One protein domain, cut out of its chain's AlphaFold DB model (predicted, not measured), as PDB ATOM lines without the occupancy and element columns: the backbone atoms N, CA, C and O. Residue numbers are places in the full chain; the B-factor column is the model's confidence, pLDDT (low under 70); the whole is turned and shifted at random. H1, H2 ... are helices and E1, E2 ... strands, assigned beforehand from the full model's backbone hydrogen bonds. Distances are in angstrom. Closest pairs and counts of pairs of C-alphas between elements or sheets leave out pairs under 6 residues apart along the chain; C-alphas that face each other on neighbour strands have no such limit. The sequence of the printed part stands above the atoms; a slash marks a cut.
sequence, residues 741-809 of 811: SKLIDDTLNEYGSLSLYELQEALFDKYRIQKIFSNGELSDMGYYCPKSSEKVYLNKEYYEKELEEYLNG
ATOM      1  N   SER A 741      -2.218  31.696 -21.830       87.44
ATOM      2  CA  SER A 741      -2.200  30.251 -22.083       87.44
ATOM      3  C   SER A 741      -0.839  29.782 -22.592       87.44
ATOM      4  O   SER A 741      -0.287  28.853 -22.035       87.44
ATOM      5  N   LYS A 742      -0.202  30.484 -23.536       88.31
ATOM      6  CA  LYS A 742       1.138  30.093 -24.019       88.31
ATOM      7  C   LYS A 742       2.219  30.110 -22.943       88.31
ATOM      8  O   LYS A 742       3.111  29.273 -22.964       88.31
ATOM      9  N   LEU A 743       2.149  31.049 -22.003       89.44
ATOM     10  CA  LEU A 743       3.080  31.078 -20.871       89.44
ATOM     11  C   LEU A 743       2.805  29.936 -19.882       89.44
ATOM     12  O   LEU A 743       3.743  29.382 -19.308       89.44
ATOM     13  N   ILE A 744       1.533  29.565 -19.705       88.88
ATOM     14  CA  ILE A 744       1.135  28.379 -18.939       88.88
ATOM     15  C   ILE A 744       1.606  27.108 -19.657       88.88
ATOM     16  O   ILE A 744       2.196  26.259 -19.003       88.88
ATOM     17  N   ASP A 745       1.445  27.006 -20.978       87.81
ATOM     18  CA  ASP A 745       1.938  25.896 -21.803       87.81
ATOM     19  C   ASP A 745       3.452  25.747 -21.679       87.81
ATOM     20  O   ASP A 745       3.932  24.657 -21.404       87.81
ATOM     21  N   ASP A 746       4.219  26.828 -21.854       86.19
ATOM     22  CA  ASP A 746       5.680  26.811 -21.699       86.19
ATOM     23  C   ASP A 746       6.079  26.303 -20.303       86.19
ATOM     24  O   ASP A 746       7.002  25.501 -20.164       86.19
ATOM     25  N   THR A 747       5.350  26.732 -19.269       89.25
ATOM     26  CA  THR A 747       5.592  26.306 -17.887       89.25
ATOM     27  C   THR A 747       5.228  24.832 -17.689       89.25
ATOM     28  O   THR A 747       6.036  24.057 -17.186       89.25
ATOM     29  N   LEU A 748       4.043  24.400 -18.123       87.81
ATOM     30  CA  LEU A 748       3.570  23.023 -17.972       87.81
ATOM     31  C   LEU A 748       4.299  22.035 -18.885       87.81
ATOM     32  O   LEU A 748       4.413  20.874 -18.524       87.81
ATOM     33  N   ASN A 749       4.846  22.459 -20.022       85.69
ATOM     34  CA  ASN A 749       5.714  21.616 -20.848       85.69
ATOM     35  C   ASN A 749       7.041  21.296 -20.143       85.69
ATOM     36  O   ASN A 749       7.613  20.234 -20.378       85.69
ATOM     37  N   GLU A 750       7.530  22.189 -19.279       85.75
ATOM     38  CA  GLU A 750       8.756  21.969 -18.505       85.75
ATOM     39  C   GLU A 750       8.527  21.047 -17.299       85.75
ATOM     40  O   GLU A 750       9.369  20.199 -17.008       85.75
ATOM     41  N   TYR A 751       7.383  21.183 -16.619       83.88
ATOM     42  CA  TYR A 751       7.093  20.455 -15.374       83.88
ATOM     43  C   TYR A 751       6.107  19.279 -15.531       83.88
ATOM     44  O   TYR A 751       5.992  18.445 -14.637       83.88
ATOM     45  N   GLY A 752       5.377  19.186 -16.644       81.69
ATOM     46  CA  GLY A 752       4.322  18.199 -16.928       81.69
ATOM     47  C   GLY A 752       3.003  18.450 -16.183       81.69
ATOM     48  O   GLY A 752       1.928  18.485 -16.787       81.69
ATOM     49  N   SER A 753       3.081  18.644 -14.866       86.88
ATOM     50  CA  SER A 753       1.945  18.959 -13.993       86.88
ATOM     51  C   SER A 753       2.400  19.814 -12.815       86.88
ATOM     52  O   SER A 753       3.514  19.635 -12.330       86.88
ATOM     53  N   LEU A 754       1.542  20.719 -12.348       88.88
ATOM     54  CA  LEU A 754       1.809  21.571 -11.186       88.88
ATOM     55  C   LEU A 754       0.538  21.723 -10.350       88.88
ATOM     56  O   LEU A 754      -0.569  21.719 -10.894       88.88
ATOM     57  N   SER A 755       0.677  21.899  -9.037       88.62
ATOM     58  CA  SER A 755      -0.411  22.460  -8.230       88.62
ATOM     59  C   SER A 755      -0.717  23.896  -8.667       88.62
ATOM     60  O   SER A 755       0.130  24.579  -9.243       88.62
ATOM     61  N   LEU A 756      -1.925  24.389  -8.386       86.56
ATOM     62  CA  LEU A 756      -2.296  25.776  -8.694       86.56
ATOM     63  C   LEU A 756      -1.350  26.789  -8.031       86.56
ATOM     64  O   LEU A 756      -1.036  27.819  -8.628       86.56
ATOM     65  N   TYR A 757      -0.875  26.479  -6.822       86.75
ATOM     66  CA  TYR A 757       0.096  27.297  -6.102       86.75
ATOM     67  C   TYR A 757       1.480  27.261  -6.769       86.75
ATOM     68  O   TYR A 757       2.061  28.312  -7.027       86.75
ATOM     69  N   GLU A 758       1.981  26.079  -7.140       89.69
ATOM     70  CA  GLU A 758       3.271  25.952  -7.839       89.69
ATOM     71  C   GLU A 758       3.236  26.582  -9.237       89.69
ATOM     72  O   GLU A 758       4.213  27.193  -9.664       89.69
ATOM     73  N   LEU A 759       2.108  26.491  -9.951       89.44
ATOM     74  CA  LEU A 759       1.928  27.195 -11.221       89.44
ATOM     75  C   LEU A 759       2.005  28.713 -11.012       89.44
ATOM     76  O   LEU A 759       2.646  29.410 -11.799       89.44
ATOM     77  N   GLN A 760       1.378  29.232  -9.953       87.62
ATOM     78  CA  GLN A 760       1.450  30.651  -9.611       87.62
ATOM     79  C   GLN A 760       2.891  31.085  -9.305       87.62
ATOM     80  O   GLN A 760       3.334  32.111  -9.825       87.62
ATOM     81  N   GLU A 761       3.631  30.315  -8.503       89.25
ATOM     82  CA  GLU A 761       5.041  30.597  -8.203       89.25
ATOM     83  C   GLU A 761       5.907  30.547  -9.466       89.25
ATOM     84  O   GLU A 761       6.638  31.496  -9.745       89.25
ATOM     85  N   ALA A 762       5.759  29.513 -10.298       89.31
ATOM     86  CA  ALA A 762       6.529  29.363 -11.530       89.31
ATOM     87  C   ALA A 762       6.283  30.516 -12.520       89.31
ATOM     88  O   ALA A 762       7.230  31.056 -13.105       89.31
ATOM     89  N   LEU A 763       5.027  30.945 -12.683       89.25
ATOM     90  CA  LEU A 763       4.679  32.097 -13.518       89.25
ATOM     91  C   LEU A 763       5.196  33.417 -12.928       89.25
ATOM     92  O   LEU A 763       5.603  34.313 -13.677       89.25
ATOM     93  N   PHE A 764       5.212  33.557 -11.603       88.50
ATOM     94  CA  PHE A 764       5.789  34.723 -10.946       88.50
ATOM     95  C   PHE A 764       7.317  34.761 -11.072       88.50
ATOM     96  O   PHE A 764       7.892  35.823 -11.318       88.50
ATOM     97  N   ASP A 765       7.996  33.629 -10.959       86.81
ATOM     98  CA  ASP A 765       9.452  33.578 -11.028       86.81
ATOM     99  C   ASP A 765       9.977  33.786 -12.441       86.81
ATOM    100  O   ASP A 765      10.885  34.599 -12.645       86.81
ATOM    101  N   LYS A 766       9.359  33.131 -13.428       86.06
ATOM    102  CA  LYS A 766       9.769  33.247 -14.833       86.06
ATOM    103  C   LYS A 766       9.296  34.544 -15.474       86.06
ATOM    104  O   LYS A 766      10.056  35.197 -16.187       86.06
ATOM    105  N   TYR A 767       8.049  34.934 -15.213       88.81
ATOM    106  CA  TYR A 767       7.383  35.996 -15.968       88.81
ATOM    107  C   TYR A 767       6.888  37.160 -15.108       88.81
ATOM    108  O   TYR A 767       6.420  38.151 -15.663       88.81
ATOM    109  N   ARG A 768       7.003  37.088 -13.772       88.12
ATOM    110  CA  ARG A 768       6.477  38.091 -12.819       88.12
ATOM    111  C   ARG A 768       4.962  38.295 -12.936       88.12
ATOM    112  O   ARG A 768       4.454  39.377 -12.640       88.12
ATOM    113  N   ILE A 769       4.229  37.262 -13.350       86.50
ATOM    114  CA  ILE A 769       2.762  37.275 -13.420       86.50
ATOM    115  C   ILE A 769       2.194  36.942 -12.038       86.50
ATOM    116  O   ILE A 769       2.519  35.910 -11.469       86.50
ATOM    117  N   GLN A 770       1.328  37.811 -11.508       82.38
ATOM    118  CA  GLN A 770       0.691  37.653 -10.188       82.38
ATOM    119  C   GLN A 770      -0.768  37.167 -10.267       82.38
ATOM    120  O   GLN A 770      -1.514  37.249  -9.293       82.38
ATOM    121  N   LYS A 771      -1.213  36.713 -11.443       82.62
ATOM    122  CA  LYS A 771      -2.595  36.278 -11.656       82.62
ATOM    123  C   LYS A 771      -2.846  34.932 -10.968       82.62
ATOM    124  O   LYS A 771      -2.090  33.989 -11.172       82.62
ATOM    125  N   ILE A 772      -3.934  34.858 -10.204       82.62
ATOM    126  CA  ILE A 772      -4.440  33.619  -9.603       82.62
ATOM    127  C   ILE A 772      -5.435  32.993 -10.579       82.62
ATOM    128  O   ILE A 772      -6.341  33.683 -11.051       82.62
ATOM    129  N   PHE A 773      -5.269  31.704 -10.863       85.38
ATOM    130  CA  PHE A 773      -6.124  30.954 -11.781       85.38
ATOM    131  C   PHE A 773      -7.013  29.976 -11.019       85.38
ATOM    132  O   PHE A 773      -6.573  29.326 -10.071       85.38
ATOM    133  N   SER A 774      -8.266  29.853 -11.455       85.19
ATOM    134  CA  SER A 774      -9.173  28.815 -10.955       85.19
ATOM    135  C   SER A 774      -9.149  27.577 -11.855       85.19
ATOM    136  O   SER A 774      -8.897  27.683 -13.054       85.19
ATOM    137  N   ASN A 775      -9.499  26.407 -11.307       82.44
ATOM    138  CA  ASN A 775      -9.664  25.181 -12.102       82.44
ATOM    139  C   ASN A 775     -10.689  25.345 -13.238       82.44
ATOM    140  O   ASN A 775     -10.512  24.762 -14.302       82.44
ATOM    141  N   GLY A 776     -11.750  26.135 -13.029       81.25
ATOM    142  CA  GLY A 776     -12.727  26.434 -14.081       81.25
ATOM    143  C   GLY A 776     -12.099  27.230 -15.223       81.25
ATOM    144  O   GLY A 776     -12.208  26.839 -16.377       81.25
ATOM    145  N   GLU A 777     -11.353  28.281 -14.887       84.25
ATOM    146  CA  GLU A 777     -10.661  29.116 -15.873       84.25
ATOM    147  C   GLU A 777      -9.607  28.332 -16.671       84.25
ATOM    148  O   GLU A 777      -9.527  28.478 -17.887       84.25
ATOM    149  N   LEU A 778      -8.824  27.469 -16.016       87.00
ATOM    150  CA  LEU A 778      -7.823  26.634 -16.691       87.00
ATOM    151  C   LEU A 778      -8.473  25.537 -17.547       87.00
ATOM    152  O   LEU A 778      -8.003  25.262 -18.650       87.00
ATOM    153  N   SER A 779      -9.587  24.957 -17.092       83.62
ATOM    154  CA  SER A 779     -10.358  24.005 -17.895       83.62
ATOM    155  C   SER A 779     -10.959  24.662 -19.139       83.62
ATOM    156  O   SER A 779     -10.943  24.050 -20.206       83.62
ATOM    157  N   ASP A 780     -11.454  25.898 -19.032       83.62
ATOM    158  CA  ASP A 780     -11.966  26.668 -20.174       83.62
ATOM    159  C   ASP A 780     -10.849  27.019 -21.174       83.62
ATOM    160  O   ASP A 780     -11.097  27.138 -22.374       83.62
ATOM    161  N   MET A 781      -9.603  27.132 -20.699       84.38
ATOM    162  CA  MET A 781      -8.407  27.290 -21.537       84.38
ATOM    163  C   MET A 781      -7.933  25.978 -22.190       84.38
ATOM    164  O   MET A 781      -7.020  26.019 -23.013       84.38
ATOM    165  N   GLY A 782      -8.560  24.837 -21.879       82.62
ATOM    166  CA  GLY A 782      -8.277  23.537 -22.493       82.62
ATOM    167  C   GLY A 782      -7.330  22.628 -21.705       82.62
ATOM    168  O   GLY A 782      -7.008  21.541 -22.188       82.62
ATOM    169  N   TYR A 783      -6.910  23.026 -20.501       88.00
ATOM    170  CA  TYR A 783      -6.092  22.189 -19.622       88.00
ATOM    171  C   TYR A 783      -6.931  21.140 -18.901       88.00
ATOM    172  O   TYR A 783      -8.129  21.316 -18.661       88.00
ATOM    173  N   TYR A 784      -6.296  20.036 -18.509       87.00
ATOM    174  CA  TYR A 784      -6.984  19.016 -17.732       87.00
ATOM    175  C   TYR A 784      -6.875  19.328 -16.235       87.00
ATOM    176  O   TYR A 784      -5.796  19.261 -15.645       87.00
ATOM    177  N   CYS A 785      -8.012  19.659 -15.620       86.06
ATOM    178  CA  CYS A 785      -8.138  19.961 -14.192       86.06
ATOM    179  C   CYS A 785      -9.112  18.959 -13.534       86.06
ATOM    180  O   CYS A 785     -10.333  19.110 -13.665       86.06
ATOM    181  N   PRO A 786      -8.626  17.913 -12.839       81.00
ATOM    182  CA  PRO A 786      -9.489  16.948 -12.166       81.00
ATOM    183  C   PRO A 786     -10.290  17.616 -11.040       81.00
ATOM    184  O   PRO A 786      -9.734  18.334 -10.215       81.00
ATOM    185  N   LYS A 787     -11.591  17.313 -10.932       70.25
ATOM    186  CA  LYS A 787     -12.479  17.902  -9.903       70.25
ATOM    187  C   LYS A 787     -12.034  17.652  -8.455       70.25
ATOM    188  O   LYS A 787     -12.474  18.364  -7.562       70.25
ATOM    189  N   SER A 788     -11.216  16.627  -8.226       67.00
ATOM    190  CA  SER A 788     -10.722  16.204  -6.913       67.00
ATOM    191  C   SER A 788      -9.260  16.582  -6.645       67.00
ATOM    192  O   SER A 788      -8.714  16.134  -5.642       67.00
ATOM    193  N   SER A 789      -8.610  17.345  -7.534       67.19
ATOM    194  CA  SER A 789      -7.191  17.703  -7.436       67.19
ATOM    195  C   SER A 789      -6.994  19.220  -7.499       67.19
ATOM    196  O   SER A 789      -7.651  19.911  -8.277       67.19
ATOM    197  N   GLU A 790      -6.052  19.736  -6.708       76.94
ATOM    198  CA  GLU A 790      -5.552  21.118  -6.808       76.94
ATOM    199  C   GLU A 790      -4.416  21.244  -7.841       76.94
ATOM    200  O   GLU A 790      -3.652  22.207  -7.809       76.94
ATOM    201  N   LYS A 791      -4.280  20.264  -8.746       85.62
ATOM    202  CA  LYS A 791      -3.300  20.262  -9.836       85.62
ATOM    203  C   LYS A 791      -3.925  20.536 -11.197       85.62
ATOM    204  O   LYS A 791      -5.051  20.130 -11.491       85.62
ATOM    205  N   VAL A 792      -3.124  21.165 -12.045       88.56
ATOM    206  CA  VAL A 792      -3.375  21.364 -13.468       88.56
ATOM    207  C   VAL A 792      -2.365  20.563 -14.283       88.56
ATOM    208  O   VAL A 792      -1.168  20.534 -13.987       88.56
ATOM    209  N   TYR A 793      -2.880  19.907 -15.317       87.88
ATOM    210  CA  TYR A 793      -2.121  19.054 -16.219       87.88
ATOM    211  C   TYR A 793      -2.176  19.614 -17.627       87.88
ATOM    212  O   TYR A 793      -3.224  20.098 -18.070       87.88
ATOM    213  N   LEU A 794      -1.065  19.471 -18.351       85.25
ATOM    214  CA  LEU A 794      -0.986  19.858 -19.757       85.25
ATOM    215  C   LEU A 794      -2.093  19.188 -20.587       85.25
ATOM    216  O   LEU A 794      -2.745  19.834 -21.399       85.25
ATOM    217  N   ASN A 795      -2.336  17.895 -20.355       85.94
ATOM    218  CA  ASN A 795      -3.442  17.154 -20.949       85.94
ATOM    219  C   ASN A 795      -3.834  15.947 -20.068       85.94
ATOM    220  O   ASN A 795      -3.226  15.681 -19.029       85.94
ATOM    221  N   LYS A 796      -4.858  15.203 -20.500       85.38
ATOM    222  CA  LYS A 796      -5.361  14.020 -19.787       85.38
ATOM    223  C   LYS A 796      -4.341  12.874 -19.708       85.38
ATOM    224  O   LYS A 796      -4.348  12.149 -18.723       85.38
ATOM    225  N   GLU A 797      -3.453  12.739 -20.690       84.81
ATOM    226  CA  GLU A 797      -2.435  11.677 -20.729       84.81
ATOM    227  C   GLU A 797      -1.410  11.848 -19.600       84.81
ATOM    228  O   GLU A 797      -1.035  10.871 -18.962       84.81
ATOM    229  N   TYR A 798      -1.003  13.084 -19.287       82.06
ATOM    230  CA  TYR A 798      -0.111  13.358 -18.152       82.06
ATOM    231  C   TYR A 798      -0.755  13.005 -16.806       82.06
ATOM    232  O   TYR A 798      -0.074  12.510 -15.911       82.06
ATOM    233  N   TYR A 799      -2.066  13.214 -16.672       84.81
ATOM    234  CA  TYR A 799      -2.815  12.792 -15.487       84.81
ATOM    235  C   TYR A 799      -2.931  11.269 -15.384       84.81
ATOM    236  O   TYR A 799      -2.739  10.705 -14.309       84.81
ATOM    237  N   GLU A 800      -3.235  10.593 -16.494       84.00
ATOM    238  CA  GLU A 800      -3.304   9.128 -16.546       84.00
ATOM    239  C   GLU A 800      -1.941   8.494 -16.250       84.00
ATOM    240  O   GLU A 800      -1.875   7.531 -15.493       84.00
ATOM    241  N   LYS A 801      -0.851   9.090 -16.746       82.94
ATOM    242  CA  LYS A 801       0.516   8.658 -16.454       82.94
ATOM    243  C   LYS A 801       0.878   8.808 -14.973       82.94
ATOM    244  O   LYS A 801       1.395   7.861 -14.390       82.94
ATOM    245  N   GLU A 802       0.585   9.955 -14.351       81.00
ATOM    246  CA  GLU A 802       0.827  10.137 -12.909       81.00
ATOM    247  C   GLU A 802      -0.024   9.152 -12.081       81.00
ATOM    248  O   GLU A 802       0.465   8.575 -11.113       81.00
ATOM    249  N   LEU A 803      -1.275   8.889 -12.487       81.38
ATOM    250  CA  LEU A 803      -2.128   7.875 -11.855       81.38
ATOM    251  C   LEU A 803      -1.562   6.458 -11.991       81.38
ATOM    252  O   LEU A 803      -1.596   5.702 -11.023       81.38
ATOM    253  N   GLU A 804      -1.061   6.083 -13.167       79.56
ATOM    254  CA  GLU A 804      -0.419   4.786 -13.388       79.56
ATOM    255  C   GLU A 804       0.866   4.641 -12.565       79.56
ATOM    256  O   GLU A 804       1.091   3.583 -11.982       79.56
ATOM    257  N   GLU A 805       1.690   5.688 -12.457       77.81
ATOM    258  CA  GLU A 805       2.888   5.700 -11.602       77.81
ATOM    259  C   GLU A 805       2.522   5.532 -10.115       77.81
ATOM    260  O   GLU A 805       3.118   4.698  -9.424       77.81
ATOM    261  N   TYR A 806       1.467   6.214  -9.653       74.94
ATOM    262  CA  TYR A 806       0.915   6.054  -8.301       74.94
ATOM    263  C   TYR A 806       0.353   4.648  -8.042       74.94
ATOM    264  O   TYR A 806       0.579   4.079  -6.974       74.94
ATOM    265  N   LEU A 807      -0.383   4.074  -8.999       73.56
ATOM    266  CA  LEU A 807      -0.984   2.739  -8.879       73.56
ATOM    267  C   LEU A 807       0.059   1.617  -8.958       73.56
ATOM    268  O   LEU A 807      -0.131   0.564  -8.347       73.56
ATOM    269  N   ASN A 808       1.166   1.848  -9.669       71.56
ATOM    270  CA  ASN A 808       2.278   0.906  -9.806       71.56
ATOM    271  C   ASN A 808       3.347   1.048  -8.703       71.56
ATOM    272  O   ASN A 808       4.308   0.280  -8.696       71.56
ATOM    273  N   GLY A 809       3.178   1.976  -7.753       54.72
ATOM    274  CA  GLY A 809       4.010   2.086  -6.550       54.72
ATOM    275  C   GLY A 809       5.386   2.729  -6.748       54.72
ATOM    276  O   GLY A 809       6.257   2.541  -5.900       54.72
TER     277      GLY A 809
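What this domain is: This is residues 741 to 809 of the 811 residues of an uncharacterized protein of Acholeplasmataceae bacterium (UniProt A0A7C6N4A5). A short antiparallel ribbon, E1 and E2, forms the middle; H1 and H2 pack crosswise on one side, H3 sits beside E2, and H4 reaches away opposite H1 and H2, residues 803 to 809 sticking out. The printed part has 69 residues, running H1, E1, H2, H3, E2, H4, mostly helix. It is compact, radius of gyration of the C-alphas 11.9 A, spanning 38 by 21 by 18 A.

How they stand to each other: Look at E1, residues 753 to 755, antiparallel to E2, residues 791 to 793; N 792 and O 754 are within hydrogen-bond range at 2.9 A. H1, residues 741 to 751, touches H2, residues 756 to 767, about perpendicular at 75 degrees; H2 uses residues 759 to 763 alone, and the closest C-alphas, Thr 747 and Ala 762, are 7.1 A apart. H3, residues 775 to 780, and H4, residues 796 to 807, touch no helix; the closest C-alphas to E2 are Asn 775 to Val 792, 7.5 A, and Tyr 799 to Tyr 793, 6.3 A. In H1, H2, H3 and H4 every O i to N i+4 pair is within hydrogen-bond range.

Where its parts are: Find C-alpha 741 at (-2.200, 30.251, -22.083); H1 runs 15.1 A from there. H2 runs 15.8 A; H4 runs 16.3 A to C-alpha 807 at (-0.984, 2.739, -8.879).

The domain as a whole: The farthest C-alphas, Arg 768 and Asn 808, are 37.5 A apart. The printed part has no cut and no long link; pLDDT is under 70 at residues 788 to 789 and 809.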